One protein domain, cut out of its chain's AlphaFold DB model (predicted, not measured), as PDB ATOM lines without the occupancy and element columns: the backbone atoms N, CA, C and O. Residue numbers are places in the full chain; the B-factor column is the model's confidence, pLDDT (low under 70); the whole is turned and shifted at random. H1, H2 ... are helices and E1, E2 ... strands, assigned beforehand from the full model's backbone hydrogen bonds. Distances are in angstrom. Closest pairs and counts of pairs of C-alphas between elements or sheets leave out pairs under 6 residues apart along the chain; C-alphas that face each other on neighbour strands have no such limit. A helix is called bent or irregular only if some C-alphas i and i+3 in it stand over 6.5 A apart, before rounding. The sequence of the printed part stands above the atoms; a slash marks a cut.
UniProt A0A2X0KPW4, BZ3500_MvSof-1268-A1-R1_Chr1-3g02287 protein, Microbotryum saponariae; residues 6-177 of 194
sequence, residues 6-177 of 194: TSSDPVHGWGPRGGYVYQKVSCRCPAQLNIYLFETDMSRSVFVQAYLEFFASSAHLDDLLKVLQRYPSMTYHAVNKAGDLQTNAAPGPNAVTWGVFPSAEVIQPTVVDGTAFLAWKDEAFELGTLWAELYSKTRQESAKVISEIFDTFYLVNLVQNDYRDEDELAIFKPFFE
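What this domain is: This is residues 6 to 177 of the 194 residues of the protein "BZ3500_MvSof-1268-A1-R1_Chr1-3g02287 protein" of Microbotryum saponariae (UniProt A0A2X0KPW4). A twisted sheet, E2 - E7 - E3 - E4, has H2 over one face and H1 and H4 over the other. The helical hairpin H2 and H3 reaches past one end of its strands, and a smaller sheet, E1 - E5 - E6, lies toward the other end, where E1 runs on into E2. The printed part has 172 residues, with four named helices and seven named strands, in the order E1 E2 H1 E3 E4 E5 E6 H2 H3 E7 H4; the class is mixed and both sheets are antiparallel. It is only just loose, close to compact, with a radius of gyration of the C-alphas of 18.8 A, and only just elongated, spanning 58 by 39 by 29 A.

How they stand to each other: Start at E2, residues 50 to 57, beside E7, residues 153 to 160, where N 54 and O 156 are 2.9 A apart. Next come E3, residues 74 to 80, with N 77 and O 157 at 2.8 A, and E4, residues 85 to 87, with N 78 and O 86 at 2.8 A; E3 and E4 are a hairpin. H2, residues 114 to 135, is on this sheet at a height of 9.5 A, slantwise at 48 degrees to E3 on the local plane. On the opposite face look for H1, residues 58 to 68, along E7 at 11 degrees on the local plane, and H4, residues 170 to 177, which only just stands up from the sheet, rising 43 degrees. These are three layers, helices on both faces of a sheet; E2, H1 and E3 form a split strand-helix-strand unit, E7 between its strands, with a right-handed crossover. H1 and H4 touch at the C-alphas of Val 67 and Pro 174, 6.0 A apart. H3, residues 140 to 152, only grazes the sheet, but touches residues 125 to 135 of H2, closest at the C-alphas of Ala 132 and Ala 143, 4.4 A, at a shallow tilt of 12 degrees, opposite ways. In the small sheet, E5, residues 94 to 99, is between E1, residues 46 to 48, with N 47 and O 98 at 3.0 A, and E6, residues 107 to 112, with N 94 and O 112 at 2.8 A. Every O i to N i+4 pair is within hydrogen-bond range in H1 and H3, against 15 of 18 in H2 and 2 of 4 in H4, which is irregular, with C-alphas 171 and 174 7.1 A apart.

Where its parts are: Find C-alpha 46 at (13.219, -42.449, 6.784), where E1 begins; E2 then runs 22.2 A, H1 15.0 A and E3 20.0 A. E5 and E6, a hairpin, run 14.4 A and 14.5 A. H2 runs 32.8 A from C-alpha 114 at (-7.870, -40.189, 16.793), H3 18.1 A and E7 22.1 A; H4 ends at C-alpha 177, (-0.615, -15.545, 9.525).

The domain as a whole: The C-alphas farthest apart are those of Ser 103 and Thr 138, 60.9 A. The printed part has no cut and no long link, but residues 6 to 45 hold no named element. The mean pLDDT of the printed part is 72.3; it is under 70 at residues 6 to 49, 92 to 112, 163 to 164 and 168.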
ATOM      1  N   THR A   6      24.796 -46.142  13.090       49.56
ATOM      2  CA  THR A   6      24.316 -47.314  12.334       49.56
ATOM      3  C   THR A   6      22.992 -47.832  12.903       49.56
ATOM      4  O   THR A   6      22.746 -47.682  14.092       49.56
ATOM      5  N   SER A   7      22.158 -48.539  12.126       54.59
ATOM      6  CA  SER A   7      20.924 -49.173  12.655       54.59
ATOM      7  C   SER A   7      21.165 -50.228  13.736       54.59
ATOM      8  O   SER A   7      20.229 -50.704  14.366       54.59
ATOM      9  N   SER A   8      22.427 -50.600  13.951       54.62
ATOM     10  CA  SER A   8      22.882 -51.504  15.008       54.62
ATOM     11  C   SER A   8      23.524 -50.762  16.186       54.62
ATOM     12  O   SER A   8      24.194 -51.400  16.997       54.62
ATOM     13  N   ASP A   9      23.378 -49.434  16.251       56.28
ATOM     14  CA  ASP A   9      23.907 -48.625  17.343       56.28
ATOM     15  C   ASP A   9      23.261 -49.038  18.683       56.28
ATOM     16  O   ASP A   9      22.037 -49.183  18.749       56.28
ATOM     17  N   PRO A  10      24.052 -49.272  19.747       47.06
ATOM     18  CA  PRO A  10      23.548 -49.783  21.020       47.06
ATOM     19  C   PRO A  10      22.652 -48.802  21.786       47.06
ATOM     20  O   PRO A  10      21.977 -49.226  22.723       47.06
ATOM     21  N   VAL A  11      22.664 -47.515  21.433       45.22
ATOM     22  CA  VAL A  11      21.900 -46.465  22.114       45.22
ATOM     23  C   VAL A  11      20.773 -45.943  21.222       45.22
ATOM     24  O   VAL A  11      19.668 -45.720  21.715       45.22
ATOM     25  N   HIS A  12      21.022 -45.799  19.919       46.78
ATOM     26  CA  HIS A  12      20.106 -45.127  18.992       46.78
ATOM     27  C   HIS A  12      19.615 -46.010  17.831       46.78
ATOM     28  O   HIS A  12      18.733 -45.604  17.078       46.78
ATOM     29  N   GLY A  13      20.145 -47.224  17.670       51.22
ATOM     30  CA  GLY A  13      19.841 -48.108  16.546       51.22
ATOM     31  C   GLY A  13      18.458 -48.755  16.634       51.22
ATOM     32  O   GLY A  13      18.109 -49.387  17.630       51.22
ATOM     33  N   TRP A  14      17.677 -48.660  15.557       56.97
ATOM     34  CA  TRP A  14      16.430 -49.405  15.390       56.97
ATOM     35  C   TRP A  14      16.259 -49.890  13.941       56.97
ATOM     36  O   TRP A  14      16.840 -49.334  13.007       56.97
ATOM     37  N   GLY A  15      15.458 -50.944  13.754       59.44
ATOM     38  CA  GLY A  15      15.188 -51.558  12.447       59.44
ATOM     39  C   GLY A  15      16.165 -52.682  12.043       59.44
ATOM     40  O   GLY A  15      17.022 -53.093  12.829       59.44
ATOM     41  N   PRO A  16      16.018 -53.244  10.826       51.72
ATOM     42  CA  PRO A  16      16.876 -54.318  10.320       51.72
ATOM     43  C   PRO A  16      18.357 -53.911  10.195       51.72
ATOM     44  O   PRO A  16      18.701 -52.739  10.011       51.72
ATOM     45  N   ARG A  17      19.264 -54.898  10.268       51.88
ATOM     46  CA  ARG A  17      20.713 -54.667  10.118       51.88
ATOM     47  C   ARG A  17      21.042 -54.140   8.717       51.88
ATOM     48  O   ARG A  17      20.540 -54.667   7.731       51.88
ATOM     49  N   GLY A  18      21.942 -53.157   8.648       55.09
ATOM     50  CA  GLY A  18      22.394 -52.545   7.391       55.09
ATOM     51  C   GLY A  18      21.692 -51.233   7.023       55.09
ATOM     52  O   GLY A  18      21.887 -50.744   5.914       55.09
ATOM     53  N   GLY A  19      20.894 -50.667   7.935       50.66
ATOM     54  CA  GLY A  19      20.353 -49.311   7.835       50.66
ATOM     55  C   GLY A  19      21.228 -48.275   8.554       50.66
ATOM     56  O   GLY A  19      22.161 -48.623   9.281       50.66
ATOM     57  N   TYR A  20      20.899 -46.998   8.387       50.28
ATOM     58  CA  TYR A  20      21.502 -45.877   9.115       50.28
ATOM     59  C   TYR A  20      20.429 -45.200   9.964       50.28
ATOM     60  O   TYR A  20      19.289 -45.076   9.514       50.28
ATOM     61  N   VAL A  21      20.787 -44.781  11.177       40.47
ATOM     62  CA  VAL A  21      19.895 -44.062  12.090       40.47
ATOM     63  C   VAL A  21      20.514 -42.708  12.415       40.47
ATOM     64  O   VAL A  21      21.716 -42.589  12.639       40.47
ATOM     65  N   TYR A  22      19.685 -41.668  12.386       45.16
ATOM     66  CA  TYR A  22      20.098 -40.283  12.582       45.16
ATOM     67  C   TYR A  22      19.375 -39.685  13.783       45.16
ATOM     68  O   TYR A  22      18.167 -39.861  13.929       45.16
ATOM     69  N   GLN A  23      20.100 -38.914  14.594       33.22
ATOM     70  CA  GLN A  23      19.519 -38.082  15.642       33.22
ATOM     71  C   GLN A  23      20.334 -36.785  15.766       33.22
ATOM     72  O   GLN A  23      21.549 -36.825  15.951       33.22
ATOM     73  N   LYS A  24      19.690 -35.616  15.643       35.50
ATOM     74  CA  LYS A  24      20.334 -34.302  15.831       35.50
ATOM     75  C   LYS A  24      19.581 -33.466  16.868       35.50
ATOM     76  O   LYS A  24      18.369 -33.577  17.018       35.50
ATOM     77  N   VAL A  25      20.350 -32.679  17.620       26.12
ATOM     78  CA  VAL A  25      19.963 -31.957  18.839       26.12
ATOM     79  C   VAL A  25      19.221 -30.646  18.538       26.12
ATOM     80  O   VAL A  25      19.632 -29.866  17.683       26.12
ATOM     81  N   SER A  26      18.167 -30.441  19.329       28.78
ATOM     82  CA  SER A  26      17.213 -29.328  19.453       28.78
ATOM     83  C   SER A  26      17.781 -27.893  19.443       28.78
ATOM     84  O   SER A  26      18.795 -27.599  20.083       28.78
ATOM     85  N   CYS A  27      17.027 -26.968  18.830       26.45
ATOM     86  CA  CYS A  27      17.053 -25.540  19.154       26.45
ATOM     87  C   CYS A  27      16.206 -25.252  20.405       26.45
ATOM     88  O   CYS A  27      15.024 -25.576  20.492       26.45
ATOM     89  N   ARG A  28      16.839 -24.590  21.375       22.47
ATOM     90  CA  ARG A  28      16.292 -24.221  22.682       22.47
ATOM     91  C   ARG A  28      15.337 -23.022  22.565       22.47
ATOM     92  O   ARG A  28      15.799 -21.898  22.401       22.47
ATOM     93  N   CYS A  29      14.033 -23.242  22.732       29.95
ATOM     94  CA  CYS A  29      13.076 -22.200  23.134       29.95
ATOM     95  C   CYS A  29      12.923 -22.251  24.673       29.95
ATOM     96  O   CYS A  29      12.790 -23.347  25.213       29.95
ATOM     97  N   PRO A  30      12.986 -21.132  25.423       29.80
ATOM     98  CA  PRO A  30      13.002 -21.155  26.891       29.80
ATOM     99  C   PRO A  30      11.628 -21.359  27.559       29.80
ATOM    100  O   PRO A  30      11.513 -21.167  28.767       29.80
ATOM    101  N   ALA A  31      10.598 -21.779  26.824       29.67
ATOM    102  CA  ALA A  31       9.342 -22.237  27.409       29.67
ATOM    103  C   ALA A  31       9.307 -23.769  27.355       29.67
ATOM    104  O   ALA A  31       9.463 -24.348  26.284       29.67
ATOM    105  N   GLN A  32       9.148 -24.421  28.509       30.80
ATOM    106  CA  GLN A  32       8.987 -25.871  28.629       30.80
ATOM    107  C   GLN A  32       7.773 -26.351  27.822       30.80
ATOM    108  O   GLN A  32       6.658 -26.392  28.327       30.80
ATOM    109  N   LEU A  33       8.011 -26.730  26.569       29.73
ATOM    110  CA  LEU A  33       7.166 -27.599  25.764       29.73
ATOM    111  C   LEU A  33       8.074 -28.676  25.165       29.73
ATOM    112  O   LEU A  33       9.148 -28.370  24.642       29.73
ATOM    113  N   ASN A  34       7.644 -29.935  25.237       26.34
ATOM    114  CA  ASN A  34       8.272 -31.028  24.498       26.34
ATOM    115  C   ASN A  34       7.978 -30.830  23.005       26.34
ATOM    116  O   ASN A  34       6.965 -31.287  22.491       26.34
ATOM    117  N   ILE A  35       8.860 -30.098  22.330       35.22
ATOM    118  CA  ILE A  35       8.840 -29.882  20.886       35.22
ATOM    119  C   ILE A  35       9.877 -30.833  20.282       35.22
ATOM    120  O   ILE A  35      11.079 -30.642  20.470       35.22
ATOM    121  N   TYR A  36       9.419 -31.861  19.566       30.95
ATOM    122  CA  TYR A  36      10.275 -32.702  18.731       30.95
ATOM    123  C   TYR A  36      10.184 -32.203  17.287       30.95
ATOM    124  O   TYR A  36       9.247 -32.533  16.568       30.95
ATOM    125  N   LEU A  37      11.149 -31.387  16.866       32.56
ATOM    126  CA  LEU A  37      11.374 -31.064  15.456       32.56
ATOM    127  C   LEU A  37      12.642 -31.799  15.018       32.56
ATOM    128  O   LEU A  37      13.703 -31.612  15.617       32.56
ATOM    129  N   PHE A  38      12.512 -32.666  14.014       32.47
ATOM    130  CA  PHE A  38      13.609 -33.433  13.430       32.47
ATOM    131  C   PHE A  38      13.846 -32.950  11.998       32.47
ATOM    132  O   PHE A  38      12.973 -33.076  11.147       32.47
ATOM    133  N   GLU A  39      15.032 -32.412  11.738       32.25
ATOM    134  CA  GLU A  39      15.505 -32.040  10.404       32.25
ATOM    135  C   GLU A  39      16.439 -33.151   9.884       32.25
ATOM    136  O   GLU A  39      17.281 -33.650  10.642       32.25
ATOM    137  N   THR A  40      16.310 -33.563   8.616       37.81
ATOM    138  CA  THR A  40      17.198 -34.574   8.003       37.81
ATOM    139  C   THR A  40      17.701 -34.147   6.627       37.81
ATOM    140  O   THR A  40      16.920 -33.841   5.733       37.81
ATOM    141  N   ASP A  41      19.027 -34.187   6.471       37.69
ATOM    142  CA  ASP A  41      19.739 -34.083   5.196       37.69
ATOM    143  C   ASP A  41      19.809 -35.459   4.495       37.69
ATOM    144  O   ASP A  41      19.748 -36.537   5.092       37.69
ATOM    145  N   MET A  42      19.921 -35.377   3.181       38.06
ATOM    146  CA  MET A  42      19.681 -36.319   2.102       38.06
ATOM    147  C   MET A  42      20.480 -37.646   2.172       38.06
ATOM    148  O   MET A  42      21.489 -37.825   1.491       38.06
ATOM    149  N   SER A  43      19.962 -38.660   2.882       39.41
ATOM    150  CA  SER A  43      20.158 -40.082   2.522       39.41
ATOM    151  C   SER A  43      18.896 -40.913   2.837       39.41
ATOM    152  O   SER A  43      18.499 -41.125   3.977       39.41
ATOM    153  N   ARG A  44      18.195 -41.303   1.767       47.62
ATOM    154  CA  ARG A  44      16.796 -41.772   1.712       47.62
ATOM    155  C   ARG A  44      16.542 -43.129   2.386       47.62
ATOM    156  O   ARG A  44      16.729 -44.159   1.740       47.62
ATOM    157  N   SER A  45      16.003 -43.162   3.604       47.69
ATOM    158  CA  SER A  45      15.282 -44.356   4.113       47.69
ATOM    159  C   SER A  45      14.216 -44.065   5.179       47.69
ATOM    160  O   SER A  45      13.411 -44.947   5.462       47.69
ATOM    161  N   VAL A  46      14.172 -42.850   5.738       49.41
ATOM    162  CA  VAL A  46      13.219 -42.449   6.784       49.41
ATOM    163  C   VAL A  46      12.517 -41.166   6.352       49.41
ATOM    164  O   VAL A  46      13.173 -40.240   5.881       49.41
ATOM    165  N   PHE A  47      11.193 -41.130   6.490       48.19
ATOM    166  CA  PHE A  47      10.360 -39.961   6.222       48.19
ATOM    167  C   PHE A  47       9.644 -39.556   7.509       48.19
ATOM    168  O   PHE A  47       9.143 -40.423   8.231       48.19
ATOM    169  N   VAL A  48       9.617 -38.252   7.791       51.47
ATOM    170  CA  VAL A  48       9.038 -37.682   9.012       51.47
ATOM    171  C   VAL A  48       8.098 -36.547   8.628       51.47
ATOM    172  O   VAL A  48       8.460 -35.670   7.848       51.47
ATOM    173  N   GLN A  49       6.890 -36.574   9.179       67.94
ATOM    174  CA  GLN A  49       5.946 -35.464   9.142       67.94
ATOM    175  C   GLN A  49       6.128 -34.592  10.385       67.94
ATOM    176  O   GLN A  49       6.388 -35.103  11.477       67.94
ATOM    177  N   ALA A  50       5.983 -33.273  10.241       73.06
ATOM    178  CA  ALA A  50       6.065 -32.382  11.394       73.06
ATOM    179  C   ALA A  50       4.810 -32.526  12.269       73.06
ATOM    180  O   ALA A  50       3.690 -32.561  11.753       73.06
ATOM    181  N   TYR A  51       5.011 -32.587  13.589       77.94
ATOM    182  CA  TYR A  51       3.981 -32.793  14.609       77.94
ATOM    183  C   TYR A  51       4.031 -31.672  15.647       77.94
ATOM    184  O   TYR A  51       5.111 -31.300  16.110       77.94
ATOM    185  N   LEU A  52       2.868 -31.163  16.049       84.50
ATOM    186  CA  LEU A  52       2.746 -30.155  17.093       84.50
ATOM    187  C   LEU A  52       1.527 -30.435  17.976       84.50
ATOM    188  O   LEU A  52       0.418 -30.580  17.472       84.50
ATOM    189  N   GLU A  53       1.723 -30.430  19.294       87.44
ATOM    190  CA  GLU A  53       0.654 -30.567  20.287       87.44
ATOM    191  C   GLU A  53       0.689 -29.400  21.274       87.44
ATOM    192  O   GLU A  53       1.753 -29.031  21.779       87.44
ATOM    193  N   PHE A  54      -0.464 -28.777  21.519       90.19
ATOM    194  CA  PHE A  54      -0.566 -27.585  22.356       90.19
ATOM    195  C   PHE A  54      -1.988 -27.360  22.877       90.19
ATOM    196  O   PHE A  54      -2.962 -27.880  22.338       90.19
ATOM    197  N   PHE A  55      -2.105 -26.524  23.910       91.56
ATOM    198  CA  PHE A  55      -3.390 -26.024  24.391       91.56
ATOM    199  C   PHE A  55      -3.704 -24.658  23.784       91.56
ATOM    200  O   PHE A  55      -2.850 -23.769  23.764       91.56
ATOM    201  N   ALA A  56      -4.946 -24.466  23.345       92.38
ATOM    202  CA  ALA A  56      -5.426 -23.189  22.829       92.38
ATOM    203  C   ALA A  56      -6.833 -22.863  23.331       92.38
ATOM    204  O   ALA A  56      -7.712 -23.719  23.393       92.38
ATOM    205  N   SER A  57      -7.067 -21.593  23.656       92.88
ATOM    206  CA  SER A  57      -8.412 -21.092  23.947       92.88
ATOM    207  C   SER A  57      -9.306 -21.199  22.709       92.88
ATOM    208  O   SER A  57      -8.806 -21.006  21.598       92.88
ATOM    209  N   SER A  58     -10.621 -21.339  22.899       91.25
ATOM    210  CA  SER A  58     -11.598 -21.400  21.797       91.25
ATOM    211  C   SER A  58     -11.424 -20.291  20.750       91.25
ATOM    212  O   SER A  58     -11.400 -20.583  19.564       91.25
ATOM    213  N   ALA A  59     -11.223 -19.034  21.169       89.56
ATOM    214  CA  ALA A  59     -11.089 -17.906  20.240       89.56
ATOM    215  C   ALA A  59      -9.871 -18.042  19.304       89.56
ATOM    216  O   ALA A  59      -9.995 -17.913  18.090       89.56
ATOM    217  N   HIS A  60      -8.697 -18.352  19.864       89.81
ATOM    218  CA  HIS A  60      -7.483 -18.574  19.071       89.81
ATOM    219  C   HIS A  60      -7.574 -19.824  18.190       89.81
ATOM    220  O   HIS A  60      -7.033 -19.827  17.086       89.81
ATOM    221  N   LEU A  61      -8.252 -20.876  18.664       91.12
ATOM    222  CA  LEU A  61      -8.502 -22.063  17.856       91.12
ATOM    223  C   LEU A  61      -9.349 -21.701  16.631       91.12
ATOM    224  O   LEU A  61      -8.949 -22.020  15.518       91.12
ATOM    225  N   ASP A  62     -10.453 -20.976  16.810       91.69
ATOM    226  CA  ASP A  62     -11.335 -20.580  15.707       91.69
ATOM    227  C   ASP A  62     -10.599 -19.768  14.631       91.69
ATOM    228  O   ASP A  62     -10.815 -19.968  13.432       91.69
ATOM    229  N   ASP A  63      -9.704 -18.865  15.034       91.62
ATOM    230  CA  ASP A  63      -8.886 -18.096  14.096       91.62
ATOM    231  C   ASP A  63      -7.857 -18.969  13.372       91.62
ATOM    232  O   ASP A  63      -7.707 -18.851  12.153       91.62
ATOM    233  N   LEU A  64      -7.212 -19.896  14.084       90.81
ATOM    234  CA  LEU A  64      -6.301 -20.864  13.480       90.81
ATOM    235  C   LEU A  64      -7.022 -21.764  12.469       90.81
ATOM    236  O   LEU A  64      -6.520 -21.958  11.363       90.81
ATOM    237  N   LEU A  65      -8.219 -22.261  12.792       91.50
ATOM    238  CA  LEU A  65      -8.999 -23.127  11.903       91.50
ATOM    239  C   LEU A  65      -9.363 -22.431  10.584       91.50
ATOM    240  O   LEU A  65      -9.297 -23.055   9.525       91.50
ATOM    241  N   LYS A  66      -9.681 -21.128  10.608       92.12
ATOM    242  CA  LYS A  66      -9.932 -20.339   9.383       92.12
ATOM    243  C   LYS A  66      -8.695 -20.252   8.490       92.12
ATOM    244  O   LYS A  66      -8.820 -20.251   7.266       92.12
ATOM    245  N   VAL A  67      -7.507 -20.146   9.084       92.25
ATOM    246  CA  VAL A  67      -6.243 -20.115   8.335       92.25
ATOM    247  C   VAL A  67      -5.904 -21.499   7.795       92.25
ATOM    248  O   VAL A  67      -5.574 -21.619   6.616       92.25
ATOM    249  N   LEU A  68      -6.068 -22.549   8.605       90.56
ATOM    250  CA  LEU A  68      -5.777 -23.935   8.227       90.56
ATOM    251  C   LEU A  68      -6.589 -24.426   7.022       90.56
ATOM    252  O   LEU A  68      -6.108 -25.281   6.287       90.56
ATOM    253  N   GLN A  69      -7.756 -23.842   6.731       88.69
ATOM    254  CA  GLN A  69      -8.500 -24.125   5.492       88.69
ATOM    255  C   GLN A  69      -7.687 -23.860   4.211       88.69
ATOM    256  O   GLN A  69      -7.974 -24.451   3.172       88.69
ATOM    257  N   ARG A  70      -6.667 -22.990   4.268       89.75
ATOM    258  CA  ARG A  70      -5.750 -22.713   3.149       89.75
ATOM    259  C   ARG A  70      -4.596 -23.715   3.041       89.75
ATOM    260  O   ARG A  70      -3.872 -23.683   2.051       89.75
ATOM    261  N   TYR A  71      -4.440 -24.599   4.025       88.12
ATOM    262  CA  TYR A  71      -3.345 -25.560   4.147       88.12
ATOM    263  C   TYR A  71      -3.873 -27.001   4.029       88.12
ATOM    264  O   TYR A  71      -4.007 -27.698   5.033       88.12
ATOM    265  N   PRO A  72      -4.168 -27.491   2.807       86.44
ATOM    266  CA  PRO A  72      -4.765 -28.816   2.603       86.44
ATOM    267  C   PRO A  72      -3.842 -29.975   3.004       86.44
ATOM    268  O   PRO A  72      -4.309 -31.094   3.194       86.44
ATOM    269  N   SER A  73      -2.537 -29.725   3.122       84.38
ATOM    270  CA  SER A  73      -1.558 -30.703   3.594       84.38
ATOM    271  C   SER A  73      -1.567 -30.868   5.118       84.38
ATOM    272  O   SER A  73      -0.937 -31.794   5.621       84.38
ATOM    273  N   MET A  74      -2.267 -30.013   5.871       87.50
ATOM    274  CA  MET A  74      -2.280 -30.056   7.332       87.50
ATOM    275  C   MET A  74      -3.539 -30.725   7.879       87.50
ATOM    276  O   MET A  74      -4.666 -30.399   7.500       87.50
ATOM    277  N   THR A  75      -3.344 -31.633   8.827       89.44
ATOM    278  CA  THR A  75      -4.421 -32.326   9.546       89.44
ATOM    279  C   THR A  75      -4.384 -31.973  11.020       89.44
ATOM    280  O   THR A  75      -3.303 -31.933  11.602       89.44
ATOM    281  N   TYR A  76      -5.542 -31.748  11.635       90.75
ATOM    282  CA  TYR A  76      -5.648 -31.410  13.049       90.75
ATOM    283  C   TYR A  76      -6.690 -32.250  13.789       90.75
ATOM    284  O   TYR A  76      -7.698 -32.680  13.222       90.75
ATOM    285  N   HIS A  77      -6.477 -32.406  15.091       90.50
ATOM    286  CA  HIS A  77      -7.446 -32.901  16.062       90.50
ATOM    287  C   HIS A  77      -7.500 -31.911  17.221       90.50
ATOM    288  O   HIS A  77      -6.483 -31.666  17.857       90.50
ATOM    289  N   ALA A  78      -8.663 -31.331  17.497       93.25
ATOM    290  CA  ALA A  78      -8.865 -30.403  18.604       93.25
ATOM    291  C   ALA A  78      -9.979 -30.928  19.507       93.25
ATOM    292  O   ALA A  78     -11.108 -31.082  19.051       93.25
ATOM    293  N   VAL A  79      -9.677 -31.212  20.772       94.12
ATOM    294  CA  VAL A  79     -10.634 -31.779  21.729       94.12
ATOM    295  C   VAL A  79     -10.675 -30.956  23.009       94.12
ATOM    296  O   VAL A  79      -9.637 -30.567  23.540       94.12
ATOM    297  N   ASN A  80     -11.874 -30.664  23.509       93.50
ATOM    298  CA  ASN A  80     -12.030 -30.039  24.823       93.50
ATOM    299  C   ASN A  80     -12.092 -31.092  25.945       93.50
ATOM    300  O   ASN A  80     -12.195 -32.298  25.706       93.50
ATOM    301  N   LYS A  81     -12.091 -30.631  27.198       90.31
ATOM    302  CA  LYS A  81     -12.219 -31.502  28.377       90.31
ATOM    303  C   LYS A  81     -13.506 -32.343  28.371       90.31
ATOM    304  O   LYS A  81     -13.487 -33.485  28.824       90.31
ATOM    305  N   ALA A  82     -14.600 -31.814  27.814       90.44
ATOM    306  CA  ALA A  82     -15.876 -32.523  27.681       90.44
ATOM    307  C   ALA A  82     -15.842 -33.663  26.641       90.44
ATOM    308  O   ALA A  82     -16.704 -34.539  26.671       90.44
ATOM    309  N   GLY A  83     -14.828 -33.697  25.771       88.38
ATOM    310  CA  GLY A  83     -14.684 -34.688  24.705       88.38
ATOM    311  C   GLY A  83     -15.248 -34.248  23.352       88.38
ATOM    312  O   GLY A  83     -15.311 -35.072  22.441       88.38
ATOM    313  N   ASP A  84     -15.620 -32.976  23.188       91.12
ATOM    314  CA  ASP A  84     -16.058 -32.442  21.900       91.12
ATOM    315  C   ASP A  84     -14.852 -32.323  20.963       91.12
ATOM    316  O   ASP A  84     -14.007 -31.435  21.110       91.12
ATOM    317  N   LEU A  85     -14.765 -33.254  20.012       90.12
ATOM    318  CA  LEU A  85     -13.689 -33.335  19.029       90.12
ATOM    319  C   LEU A  85     -14.062 -32.595  17.739       90.12
ATOM    320  O   LEU A  85     -15.066 -32.899  17.096       90.12
ATOM    321  N   GLN A  86     -13.187 -31.691  17.309       91.31
ATOM    322  CA  GLN A  86     -13.187 -31.073  15.988       91.31
ATOM    323  C   GLN A  86     -11.959 -31.553  15.207       91.31
ATOM    324  O   GLN A  86     -10.837 -31.499  15.707       91.31
ATOM    325  N   THR A  87     -12.145 -32.022  13.976       90.19
ATOM    326  CA  THR A  87     -11.044 -32.536  13.149       90.19
ATOM    327  C   THR A  87     -11.354 -32.409  11.661       90.19
ATOM    328  O   THR A  87     -12.516 -32.464  11.259       90.19
ATOM    329  N   ASN A  88     -10.309 -32.250  10.847       89.25
ATOM    330  CA  ASN A  88     -10.365 -32.381   9.387       89.25
ATOM    331  C   ASN A  88      -9.707 -33.681   8.879       89.25
ATOM    332  O   ASN A  88      -9.627 -33.884   7.668       89.25
ATOM    333  N   ALA A  89      -9.207 -34.534   9.778       81.06
ATOM    334  CA  ALA A  89      -8.551 -35.779   9.414       81.06
ATOM    335  C   ALA A  89      -9.581 -36.831   8.982       81.06
ATOM    336  O   ALA A  89     -10.671 -36.940   9.551       81.06
ATOM    337  N   ALA A  90      -9.226 -37.628   7.975       76.88
ATOM    338  CA  ALA A  90     -10.021 -38.787   7.599       76.88
ATOM    339  C   ALA A  90     -10.039 -39.818   8.747       76.88
ATOM    340  O   ALA A  90      -9.054 -39.933   9.477       76.88
ATOM    341  N   PRO A  91     -11.128 -40.591   8.913       70.81
ATOM    342  CA  PRO A  91     -11.176 -41.648   9.914       70.81
ATOM    343  C   PRO A  91     -10.120 -42.723   9.616       70.81
ATOM    344  O   PRO A  91     -10.129 -43.330   8.545       70.81
ATOM    345  N   GLY A  92      -9.229 -42.963  10.580       65.44
ATOM    346  CA  GLY A  92      -8.148 -43.946  10.501       65.44
ATOM    347  C   GLY A  92      -6.811 -43.399  11.022       65.44
ATOM    348  O   GLY A  92      -6.684 -42.195  11.238       65.44
ATOM    349  N   PRO A  93      -5.812 -44.271  11.238       64.81
ATOM    350  CA  PRO A  93      -4.496 -43.858  11.711       64.81
ATOM    351  C   PRO A  93      -3.714 -43.136  10.604       64.81
ATOM    352  O   PRO A  93      -3.604 -43.639   9.483       64.81
ATOM    353  N   ASN A  94      -3.126 -41.985  10.930       65.00
ATOM    354  CA  ASN A  94      -2.203 -41.259  10.061       65.00
ATOM    355  C   ASN A  94      -0.752 -41.562  10.459       65.00
ATOM    356  O   ASN A  94      -0.351 -41.330  11.599       65.00
ATOM    357  N   ALA A  95       0.048 -42.104   9.542       58.78
ATOM    358  CA  ALA A  95       1.437 -42.448   9.830       58.78
ATOM    359  C   ALA A  95       2.330 -41.206   9.749       58.78
ATOM    360  O   ALA A  95       2.556 -40.681   8.663       58.78
ATOM    361  N   VAL A  96       2.882 -40.785  10.889       60.00
ATOM    362  CA  VAL A  96       3.750 -39.595  10.967       60.00
ATOM    363  C   VAL A  96       5.223 -39.912  10.741       60.00
ATOM    364  O   VAL A  96       5.987 -39.043  10.329       60.00
ATOM    365  N   THR A  97       5.616 -41.169  10.943       51.69
ATOM    366  CA  THR A  97       6.975 -41.646  10.677       51.69
ATOM    367  C   THR A  97       6.906 -42.988   9.968       51.69
ATOM    368  O   THR A  97       6.233 -43.905  10.444       51.69
ATOM    369  N   TRP A  98       7.631 -43.138   8.856       57.59
ATOM    370  CA  TRP A  98       7.797 -44.437   8.202       57.59
ATOM    371  C   TRP A  98       9.206 -44.647   7.650       57.59
ATOM    372  O   TRP A  98       9.870 -43.721   7.180       57.59
ATOM    373  N   GLY A  99       9.657 -45.899   7.718       49.97
ATOM    374  CA  GLY A  99      10.936 -46.357   7.196       49.97
ATOM    375  C   GLY A  99      10.747 -47.365   6.068       49.97
ATOM    376  O   GLY A  99       9.944 -48.294   6.186       49.97
ATOM    377  N   VAL A 100      11.500 -47.197   4.980       56.75
ATOM    378  CA  VAL A 100      11.567 -48.163   3.875       56.75
ATOM    379  C   VAL A 100      12.949 -48.797   3.890       56.75
ATOM    380  O   VAL A 100      13.943 -48.121   3.634       56.75
ATOM    381  N   PHE A 101      13.008 -50.096   4.182       65.62
ATOM    382  CA  PHE A 101      14.260 -50.841   4.283       65.62
ATOM    383  C   PHE A 101      14.367 -51.880   3.156       65.62
ATOM    384  O   PHE A 101      13.369 -52.524   2.821       65.62
ATOM    385  N   PRO A 102      15.556 -52.081   2.555       55.56
ATOM    386  CA  PRO A 102      15.751 -53.120   1.548       55.56
ATOM    387  C   PRO A 102      15.380 -54.504   2.093       55.56
ATOM    388  O   PRO A 102      15.815 -54.882   3.179       55.56
ATOM    389  N   SER A 103      14.606 -55.270   1.322       60.66
ATOM    390  CA  SER A 103      14.174 -56.635   1.673       60.66
ATOM    391  C   SER A 103      13.340 -56.753   2.961       60.66
ATOM    392  O   SER A 103      13.236 -57.847   3.514       60.66
ATOM    393  N   ALA A 104      12.727 -55.660   3.423       55.91
ATOM    394  CA  ALA A 104      11.771 -55.661   4.526       55.91
ATOM    395  C   ALA A 104      10.502 -54.882   4.149       55.91
ATOM    396  O   ALA A 104      10.515 -54.041   3.249       55.91
ATOM    397  N   GLU A 105       9.395 -55.177   4.830       54.91
ATOM    398  CA  GLU A 105       8.161 -54.402   4.694       54.91
ATOM    399  C   GLU A 105       8.342 -52.981   5.247       54.91
ATOM    400  O   GLU A 105       9.239 -52.715   6.051       54.91
ATOM    401  N   VAL A 106       7.493 -52.052   4.798       59.91
ATOM    402  CA  VAL A 106       7.485 -50.674   5.308       59.91
ATOM    403  C   VAL A 106       7.119 -50.697   6.792       59.91
ATOM    404  O   VAL A 106       6.090 -51.251   7.168       59.91
ATOM    405  N   ILE A 107       7.952 -50.077   7.630       56.22
ATOM    406  CA  ILE A 107       7.754 -50.028   9.084       56.22
ATOM    407  C   ILE A 107       7.247 -48.639   9.465       56.22
ATOM    408  O   ILE A 107       7.865 -47.635   9.113       56.22
ATOM    409  N   GLN A 108       6.148 -48.582  10.216       49.75
ATOM    410  CA  GLN A 108       5.512 -47.345  10.678       49.75
ATOM    411  C   GLN A 108       5.497 -47.313  12.216       49.75
ATOM    412  O   GLN A 108       4.539 -47.784  12.826       49.75
ATOM    413  N   PRO A 109       6.570 -46.832  12.872       51.59
ATOM    414  CA  PRO A 109       6.689 -46.898  14.331       51.59
ATOM    415  C   PRO A 109       5.807 -45.885  15.068       51.59
ATOM    416  O   PRO A 109       5.525 -46.072  16.249       51.59
ATOM    417  N   THR A 110       5.378 -44.810  14.401       59.41
ATOM    418  CA  THR A 110       4.578 -43.753  15.024       59.41
ATOM    419  C   THR A 110       3.406 -43.404  14.125       59.41
ATOM    420  O   THR A 110       3.577 -42.952  12.991       59.41
ATOM    421  N   VAL A 111       2.211 -43.629  14.657       62.16
ATOM    422  CA  VAL A 111       0.939 -43.290  14.029       62.16
ATOM    423  C   VAL A 111       0.188 -42.344  14.951       62.16
ATOM    424  O   VAL A 111       0.164 -42.534  16.166       62.16
ATOM    425  N   VAL A 112      -0.416 -41.319  14.372       61.97
ATOM    426  CA  VAL A 112      -1.404 -40.486  15.042       61.97
ATOM    427  C   VAL A 112      -2.758 -41.112  14.762       61.97
ATOM    428  O   VAL A 112      -3.202 -41.166  13.619       61.97
ATOM    429  N   ASP A 113      -3.396 -41.620  15.809       73.75
ATOM    430  CA  ASP A 113      -4.756 -42.140  15.747       73.75
ATOM    431  C   ASP A 113      -5.679 -41.273  16.604       73.75
ATOM    432  O   ASP A 113      -5.347 -40.925  17.740       73.75
ATOM    433  N   GLY A 114      -6.860 -40.957  16.071       71.56
ATOM    434  CA  GLY A 114      -7.870 -40.189  16.793       71.56
ATOM    435  C   GLY A 114      -8.299 -40.882  18.089       71.56
ATOM    436  O   GLY A 114      -8.529 -40.208  19.089       71.56
ATOM    437  N   THR A 115      -8.334 -42.219  18.113       76.31
ATOM    438  CA  THR A 115      -8.674 -42.987  19.324       76.31
ATOM    439  C   THR A 115      -7.591 -42.862  20.390       76.31
ATOM    440  O   THR A 115      -7.902 -42.611  21.552       76.31
ATOM    441  N   ALA A 116      -6.319 -42.993  20.001       78.50
ATOM    442  CA  ALA A 116      -5.190 -42.816  20.912       78.50
ATOM    443  C   ALA A 116      -5.139 -41.386  21.475       78.50
ATOM    444  O   ALA A 116      -4.932 -41.200  22.671       78.50
ATOM    445  N   PHE A 117      -5.409 -40.383  20.636       79.44
ATOM    446  CA  PHE A 117      -5.466 -38.983  21.054       79.44
ATOM    447  C   PHE A 117      -6.611 -38.711  22.044       79.44
ATOM    448  O   PHE A 117      -6.421 -38.020  23.043       79.44
ATOM    449  N   LEU A 118      -7.790 -39.298  21.816       82.75
ATOM    450  CA  LEU A 118      -8.915 -39.198  22.748       82.75
ATOM    451  C   LEU A 118      -8.661 -39.921  24.075       82.75
ATOM    452  O   LEU A 118      -9.168 -39.464  25.091       82.75
ATOM    453  N   ALA A 119      -7.893 -41.012  24.079       81.94
ATOM    454  CA  ALA A 119      -7.485 -41.681  25.315       81.94
ATOM    455  C   ALA A 119      -6.454 -40.846  26.096       81.94
ATOM    456  O   ALA A 119      -6.557 -40.715  27.311       81.94
ATOM    457  N   TRP A 120      -5.501 -40.226  25.392       84.44
ATOM    458  CA  TRP A 120      -4.487 -39.349  25.984       84.44
ATOM    459  C   TRP A 120      -5.074 -38.073  26.605       84.44
ATOM    460  O   TRP A 120      -4.548 -37.574  27.601       84.44
ATOM    461  N   LYS A 121      -6.186 -37.550  26.065       88.56
ATOM    462  CA  LYS A 121      -6.776 -36.285  26.535       88.56
ATOM    463  C   LYS A 121      -7.044 -36.284  28.044       88.56
ATOM    464  O   LYS A 121      -6.834 -35.261  28.690       88.56
ATOM    465  N   ASP A 122      -7.522 -37.402  28.591       89.00
ATOM    466  CA  ASP A 122      -7.959 -37.474  29.986       89.00
ATOM    467  C   ASP A 122      -6.761 -37.297  30.922       89.00
ATOM    468  O   ASP A 122      -6.810 -36.462  31.826       89.00
ATOM    469  N   GLU A 123      -5.646 -37.966  30.617       88.81
ATOM    470  CA  GLU A 123      -4.381 -37.791  31.335       88.81
ATOM    471  C   GLU A 123      -3.849 -36.357  31.190       88.81
ATOM    472  O   GLU A 123      -3.443 -35.735  32.175       88.81
ATOM    473  N   ALA A 124      -3.903 -35.779  29.985       89.50
ATOM    474  CA  ALA A 124      -3.426 -34.419  29.736       89.50
ATOM    475  C   ALA A 124      -4.199 -33.352  30.544       89.50
ATOM    476  O   ALA A 124      -3.589 -32.449  31.127       89.50
ATOM    477  N   PHE A 125      -5.532 -33.450  30.619       91.19
ATOM    478  CA  PHE A 125      -6.358 -32.535  31.421       91.19
ATOM    479  C   PHE A 125      -6.245 -32.800  32.932       91.19
ATOM    480  O   PHE A 125      -6.333 -31.862  33.736       91.19
ATOM    481  N   GLU A 126      -6.017 -34.049  33.346       90.75
ATOM    482  CA  GLU A 126      -5.765 -34.395  34.748       90.75
ATOM    483  C   GLU A 126      -4.441 -33.799  35.244       90.75
ATOM    484  O   GLU A 126      -4.406 -33.190  36.315       90.75
ATOM    485  N   LEU A 127      -3.380 -33.840  34.431       91.44
ATOM    486  CA  LEU A 127      -2.104 -33.185  34.745       91.44
ATOM    487  C   LEU A 127      -2.268 -31.678  34.992       91.44
ATOM    488  O   LEU A 127      -1.679 -31.134  35.929       91.44
ATOM    489  N   GLY A 128      -3.104 -31.004  34.197       89.88
ATOM    490  CA  GLY A 128      -3.444 -29.596  34.414       89.88
ATOM    491  C   GLY A 128      -4.165 -29.346  35.742       89.88
ATOM    492  O   GLY A 128      -3.891 -28.364  36.436       89.88
ATOM    493  N   THR A 129      -5.036 -30.275  36.140       90.25
ATOM    494  CA  THR A 129      -5.753 -30.218  37.422       90.25
ATOM    495  C   THR A 129      -4.789 -30.386  38.597       90.25
ATOM    496  O   THR A 129      -4.778 -29.557  39.509       90.25
ATOM    497  N   LEU A 130      -3.902 -31.383  38.538       92.62
ATOM    498  CA  LEU A 130      -2.859 -31.601  39.546       92.62
ATOM    499  C   LEU A 130      -1.928 -30.388  39.668       92.62
ATOM    500  O   LEU A 130      -1.536 -30.006  40.773       92.62
ATOM    501  N   TRP A 131      -1.602 -29.734  38.549       93.12
ATOM    502  CA  TRP A 131      -0.792 -28.519  38.565       93.12
ATOM    503  C   TRP A 131      -1.480 -27.373  39.321       93.12
ATOM    504  O   TRP A 131      -0.833 -26.697  40.125       93.12
ATOM    505  N   ALA A 132      -2.790 -27.185  39.138       93.06
ATOM    506  CA  ALA A 132      -3.557 -26.197  39.895       93.06
ATOM    507  C   ALA A 132      -3.597 -26.522  41.402       93.06
ATOM    508  O   ALA A 132      -3.446 -25.627  42.242       93.06
ATOM    509  N   GLU A 133      -3.735 -27.803  41.762       92.69
ATOM    510  CA  GLU A 133      -3.787 -28.249  43.159       92.69
ATOM    511  C   GLU A 133      -2.525 -27.894  43.952       92.69
ATOM    512  O   GLU A 133      -2.631 -27.541  45.133       92.69
ATOM    513  N   LEU A 134      -1.348 -27.889  43.316       93.50
ATOM    514  CA  LEU A 134      -0.086 -27.492  43.956       93.50
ATOM    515  C   LEU A 134      -0.134 -26.070  44.534       93.50
ATOM    516  O   LEU A 134       0.479 -25.792  45.569       93.50
ATOM    517  N   TYR A 135      -0.890 -25.170  43.902       92.81
ATOM    518  CA  TYR A 135      -1.018 -23.777  44.330       92.81
ATOM    519  C   TYR A 135      -2.254 -23.513  45.194       92.81
ATOM    520  O   TYR A 135      -2.314 -22.471  45.845       92.81
ATOM    521  N   SER A 136      -3.198 -24.454  45.283       88.25
ATOM    522  CA  SER A 136      -4.487 -24.285  45.982       88.25
ATOM    523  C   SER A 136      -4.367 -23.762  47.423       88.25
ATOM    524  O   SER A 136      -5.195 -22.973  47.880       88.25
ATOM    525  N   LYS A 137      -3.313 -24.170  48.141       89.44
ATOM    526  CA  LYS A 137      -3.083 -23.811  49.550       89.44
ATOM    527  C   LYS A 137      -2.257 -22.541  49.745       89.44
ATOM    528  O   LYS A 137      -2.305 -21.962  50.824       89.44
ATOM    529  N   THR A 138      -1.465 -22.140  48.751       92.44
ATOM    530  CA  THR A 138      -0.455 -21.076  48.903       92.44
ATOM    531  C   THR A 138      -0.721 -19.857  48.025       92.44
ATOM    532  O   THR A 138      -0.426 -18.743  48.447       92.44
ATOM    533  N   ARG A 139      -1.273 -20.048  46.821       92.25
ATOM    534  CA  ARG A 139      -1.590 -19.003  45.838       92.25
ATOM    535  C   ARG A 139      -2.877 -19.344  45.090       92.25
ATOM    536  O   ARG A 139      -2.851 -19.907  43.994       92.25
ATOM    537  N   GLN A 140      -4.005 -18.991  45.698       92.19
ATOM    538  CA  GLN A 140      -5.335 -19.316  45.183       92.19
ATOM    539  C   GLN A 140      -5.623 -18.651  43.833       92.19
ATOM    540  O   GLN A 140      -6.253 -19.268  42.979       92.19
ATOM    541  N   GLU A 141      -5.120 -17.439  43.597       94.38
ATOM    542  CA  GLU A 141      -5.289 -16.745  42.318       94.38
ATOM    543  C   GLU A 141      -4.576 -17.487  41.182       94.38
ATOM    544  O   GLU A 141      -5.137 -17.649  40.103       94.38
ATOM    545  N   SER A 142      -3.363 -17.993  41.430       93.38
ATOM    546  CA  SER A 142      -2.614 -18.783  40.446       93.38
ATOM    547  C   SER A 142      -3.283 -20.127  40.169       93.38
ATOM    548  O   SER A 142      -3.410 -20.507  39.010       93.38
ATOM    549  N   ALA A 143      -3.755 -20.813  41.217       93.75
ATOM    550  CA  ALA A 143      -4.509 -22.056  41.069       93.75
ATOM    551  C   ALA A 143      -5.758 -21.845  40.200       93.75
ATOM    552  O   ALA A 143      -5.989 -22.605  39.266       93.75
ATOM    553  N   LYS A 144      -6.508 -20.765  40.456       94.56
ATOM    554  CA  LYS A 144      -7.707 -20.413  39.694       94.56
ATOM    555  C   LYS A 144      -7.409 -20.180  38.212       94.56
ATOM    556  O   LYS A 144      -8.118 -20.725  37.378       94.56
ATOM    557  N   VAL A 145      -6.353 -19.433  37.884       95.31
ATOM    558  CA  VAL A 145      -5.956 -19.193  36.483       95.31
ATOM    559  C   VAL A 145      -5.605 -20.501  35.770       95.31
ATOM    560  O   VAL A 145      -6.032 -20.710  34.639       95.31
ATOM    561  N   ILE A 146      -4.852 -21.394  36.421       93.56
ATOM    562  CA  ILE A 146      -4.493 -22.694  35.833       93.56
ATOM    563  C   ILE A 146      -5.759 -23.526  35.596       93.56
ATOM    564  O   ILE A 146      -5.954 -24.023  34.490       93.56
ATOM    565  N   SER A 147      -6.646 -23.629  36.589       93.69
ATOM    566  CA  SER A 147      -7.919 -24.342  36.432       93.69
ATOM    567  C   SER A 147      -8.760 -23.770  35.289       93.69
ATOM    568  O   SER A 147      -9.207 -24.525  34.433       93.69
ATOM    569  N   GLU A 148      -8.904 -22.444  35.204       94.50
ATOM    570  CA  GLU A 148      -9.653 -21.786  34.127       94.50
ATOM    571  C   GLU A 148      -9.079 -22.099  32.738       94.50
ATOM    572  O   GLU A 148      -9.844 -22.328  31.798       94.50
ATOM    573  N   ILE A 149      -7.751 -22.161  32.598       93.00
ATOM    574  CA  ILE A 149      -7.098 -22.554  31.343       93.00
ATOM    575  C   ILE A 149      -7.496 -23.985  30.971       93.00
ATOM    576  O   ILE A 149      -8.046 -24.206  29.896       93.00
ATOM    577  N   PHE A 150      -7.277 -24.959  31.853       92.44
ATOM    578  CA  PHE A 150      -7.540 -26.367  31.531       92.44
ATOM    579  C   PHE A 150      -9.034 -26.722  31.454       92.44
ATOM    580  O   PHE A 150      -9.383 -27.728  30.846       92.44
ATOM    581  N   ASP A 151      -9.923 -25.903  32.016       92.19
ATOM    582  CA  ASP A 151     -11.371 -26.094  31.894       92.19
ATOM    583  C   ASP A 151     -11.948 -25.498  30.600       92.19
ATOM    584  O   ASP A 151     -12.988 -25.959  30.128       92.19
ATOM    585  N   THR A 152     -11.296 -24.486  30.012       92.81
ATOM    586  CA  THR A 152     -11.822 -23.762  28.836       92.81
ATOM    587  C   THR A 152     -11.038 -23.992  27.545       92.81
ATOM    588  O   THR A 152     -11.543 -23.686  26.460       92.81
ATOM    589  N   PHE A 153      -9.810 -24.503  27.627       94.12
ATOM    590  CA  PHE A 153      -8.943 -24.680  26.464       94.12
ATOM    591  C   PHE A 153      -9.202 -26.022  25.776       94.12
ATOM    592  O   PHE A 153      -9.670 -26.997  26.369       94.12
ATOM    593  N   TYR A 154      -8.851 -26.060  24.497       93.81
ATOM    594  CA  TYR A 154      -8.793 -27.263  23.686       93.81
ATOM    595  C   TYR A 154      -7.366 -27.797  23.680       93.81
ATOM    596  O   TYR A 154      -6.416 -27.022  23.555       93.81
ATOM    597  N   LEU A 155      -7.232 -29.116  23.766       92.44
ATOM    598  CA  LEU A 155      -6.015 -29.829  23.411       92.44
ATOM    599  C   LEU A 155      -6.009 -30.024  21.896       92.44
ATOM    600  O   LEU A 155      -6.942 -30.606  21.340       92.44
ATOM    601  N   VAL A 156      -4.978 -29.517  21.230       90.44
ATOM    602  CA  VAL A 156      -4.861 -29.503  19.773       90.44
ATOM    603  C   VAL A 156      -3.611 -30.255  19.357       90.44
ATOM    604  O   VAL A 156      -2.521 -29.971  19.839       90.44
ATOM    605  N   ASN A 157      -3.778 -31.177  18.420       88.69
ATOM    606  CA  ASN A 157      -2.722 -31.857  17.691       88.69
ATOM    607  C   ASN A 157      -2.793 -31.415  16.224       88.69
ATOM    608  O   ASN A 157      -3.878 -31.407  15.638       88.69
ATOM    609  N   LEU A 158      -1.657 -31.028  15.649       87.19
ATOM    610  CA  LEU A 158      -1.492 -30.597  14.267       87.19
ATOM    611  C   LEU A 158      -0.354 -31.386  13.614       87.19
ATOM    612  O   LEU A 158       0.755 -31.456  14.142       87.19
ATOM    613  N   VAL A 159      -0.617 -31.916  12.424       84.50
ATOM    614  CA  VAL A 159       0.343 -32.665  11.608       84.50
ATOM    615  C   VAL A 159       0.452 -32.012  10.236       84.50
ATOM    616  O   VAL A 159      -0.563 -31.792   9.573       84.50
ATOM    617  N   GLN A 160       1.677 -31.735   9.790       83.62
ATOM    618  CA  GLN A 160       1.959 -31.322   8.415       83.62
ATOM    619  C   GLN A 160       2.340 -32.548   7.586       83.62
ATOM    620  O   GLN A 160       3.399 -33.140   7.790       83.62
ATOM    621  N   ASN A 161       1.478 -32.927   6.641       79.00
ATOM    622  CA  ASN A 161       1.637 -34.176   5.900       79.00
ATOM    623  C   ASN A 161       2.625 -34.085   4.733       79.00
ATOM    624  O   ASN A 161       3.082 -35.125   4.247       79.00
ATOM    625  N   ASP A 162       2.945 -32.872   4.275       79.62
ATOM    626  CA  ASP A 162       3.911 -32.673   3.197       79.62
ATOM    627  C   ASP A 162       5.350 -32.794   3.711       79.62
ATOM    628  O   ASP A 162       6.015 -31.817   4.037       79.62
ATOM    629  N   TYR A 163       5.824 -34.035   3.777       68.44
ATOM    630  CA  TYR A 163       7.185 -34.390   4.186       68.44
ATOM    631  C   TYR A 163       8.265 -33.982   3.166       68.44
ATOM    632  O   TYR A 163       9.447 -34.233   3.393       68.44
ATOM    633  N   ARG A 164       7.870 -33.455   1.995       69.38
ATOM    634  CA  ARG A 164       8.795 -32.972   0.960       69.38
ATOM    635  C   ARG A 164       8.998 -31.464   1.027       69.38
ATOM    636  O   ARG A 164       9.828 -30.963   0.274       69.38
ATOM    637  N   ASP A 165       8.235 -30.764   1.864       71.62
ATOM    638  CA  ASP A 165       8.442 -29.342   2.103       71.62
ATOM    639  C   ASP A 165       9.791 -29.159   2.812       71.62
ATOM    640  O   ASP A 165      10.012 -29.681   3.904       71.62
ATOM    641  N   GLU A 166      10.712 -28.461   2.150       71.44
ATOM    642  CA  GLU A 166      12.044 -28.152   2.685       71.44
ATOM    643  C   GLU A 166      11.989 -27.000   3.703       71.44
ATOM    644  O   GLU A 166      12.980 -26.712   4.372       71.44
ATOM    645  N   ASP A 167      10.842 -26.325   3.836       74.62
ATOM    646  CA  ASP A 167      10.655 -25.264   4.816       74.62
ATOM    647  C   ASP A 167      10.411 -25.835   6.221       74.62
ATOM    648  O   ASP A 167       9.309 -26.258   6.577       74.62
ATOM    649  N   GLU A 168      11.441 -25.776   7.063       69.31
ATOM    650  CA  GLU A 168      11.394 -26.196   8.470       69.31
ATOM    651  C   GLU A 168      10.300 -25.493   9.291       69.31
ATOM    652  O   GLU A 168       9.840 -26.012  10.312       69.31
ATOM    653  N   LEU A 169       9.867 -24.305   8.864       77.69
ATOM    654  CA  LEU A 169       8.836 -23.522   9.534       77.69
ATOM    655  C   LEU A 169       7.448 -23.747   8.936       77.69
ATOM    656  O   LEU A 169       6.502 -23.079   9.359       77.69
ATOM    657  N   ALA A 170       7.287 -24.685   7.995       80.69
ATOM    658  CA  ALA A 170       6.017 -24.952   7.327       80.69
ATOM    659  C   ALA A 170       4.860 -25.146   8.315       80.69
ATOM    660  O   ALA A 170       3.811 -24.527   8.146       80.69
ATOM    661  N   ILE A 171       5.069 -25.913   9.393       84.38
ATOM    662  CA  ILE A 171       4.055 -26.147  10.437       84.38
ATOM    663  C   ILE A 171       3.677 -24.872  11.213       84.38
ATOM    664  O   ILE A 171       2.567 -24.773  11.734       84.38
ATOM    665  N   PHE A 172       4.561 -23.871  11.255       87.12
ATOM    666  CA  PHE A 172       4.345 -22.607  11.960       87.12
ATOM    667  C   PHE A 172       3.754 -21.494  11.082       87.12
ATOM    668  O   PHE A 172       3.226 -20.523  11.624       87.12
ATOM    669  N   LYS A 173       3.768 -21.626   9.745       88.00
ATOM    670  CA  LYS A 173       3.212 -20.615   8.819       88.00
ATOM    671  C   LYS A 173       1.780 -20.179   9.163       88.00
ATOM    672  O   LYS A 173       1.552 -18.967   9.229       88.00
ATOM    673  N   PRO A 174       0.834 -21.092   9.477       88.88
ATOM    674  CA  PRO A 174      -0.518 -20.691   9.863       88.88
ATOM    675  C   PRO A 174      -0.545 -19.794  11.107       88.88
ATOM    676  O   PRO A 174      -1.336 -18.857  11.177       88.88
ATOM    677  N   PHE A 175       0.338 -20.039  12.076       89.06
ATOM    678  CA  PHE A 175       0.409 -19.252  13.307       89.06
ATOM    679  C   PHE A 175       0.900 -17.832  13.033       89.06
ATOM    680  O   PHE A 175       0.339 -16.875  13.566       89.06
ATOM    681  N   PHE A 176       1.912 -17.680  12.175       88.81
ATOM    682  CA  PHE A 176       2.395 -16.358  11.778       88.81
ATOM    683  C   PHE A 176       1.307 -15.556  11.056       88.81
ATOM    684  O   PHE A 176       1.110 -14.384  11.369       88.81
ATOM    685  N   GLU A 177       0.522 -16.196  10.185       88.81
ATOM    686  CA  GLU A 177      -0.615 -15.545   9.525       88.81
ATOM    687  C   GLU A 177      -1.701 -15.086  10.507       88.81
ATOM    688  O   GLU A 177      -2.221 -13.978  10.368       88.81
TER     689      GLU A 177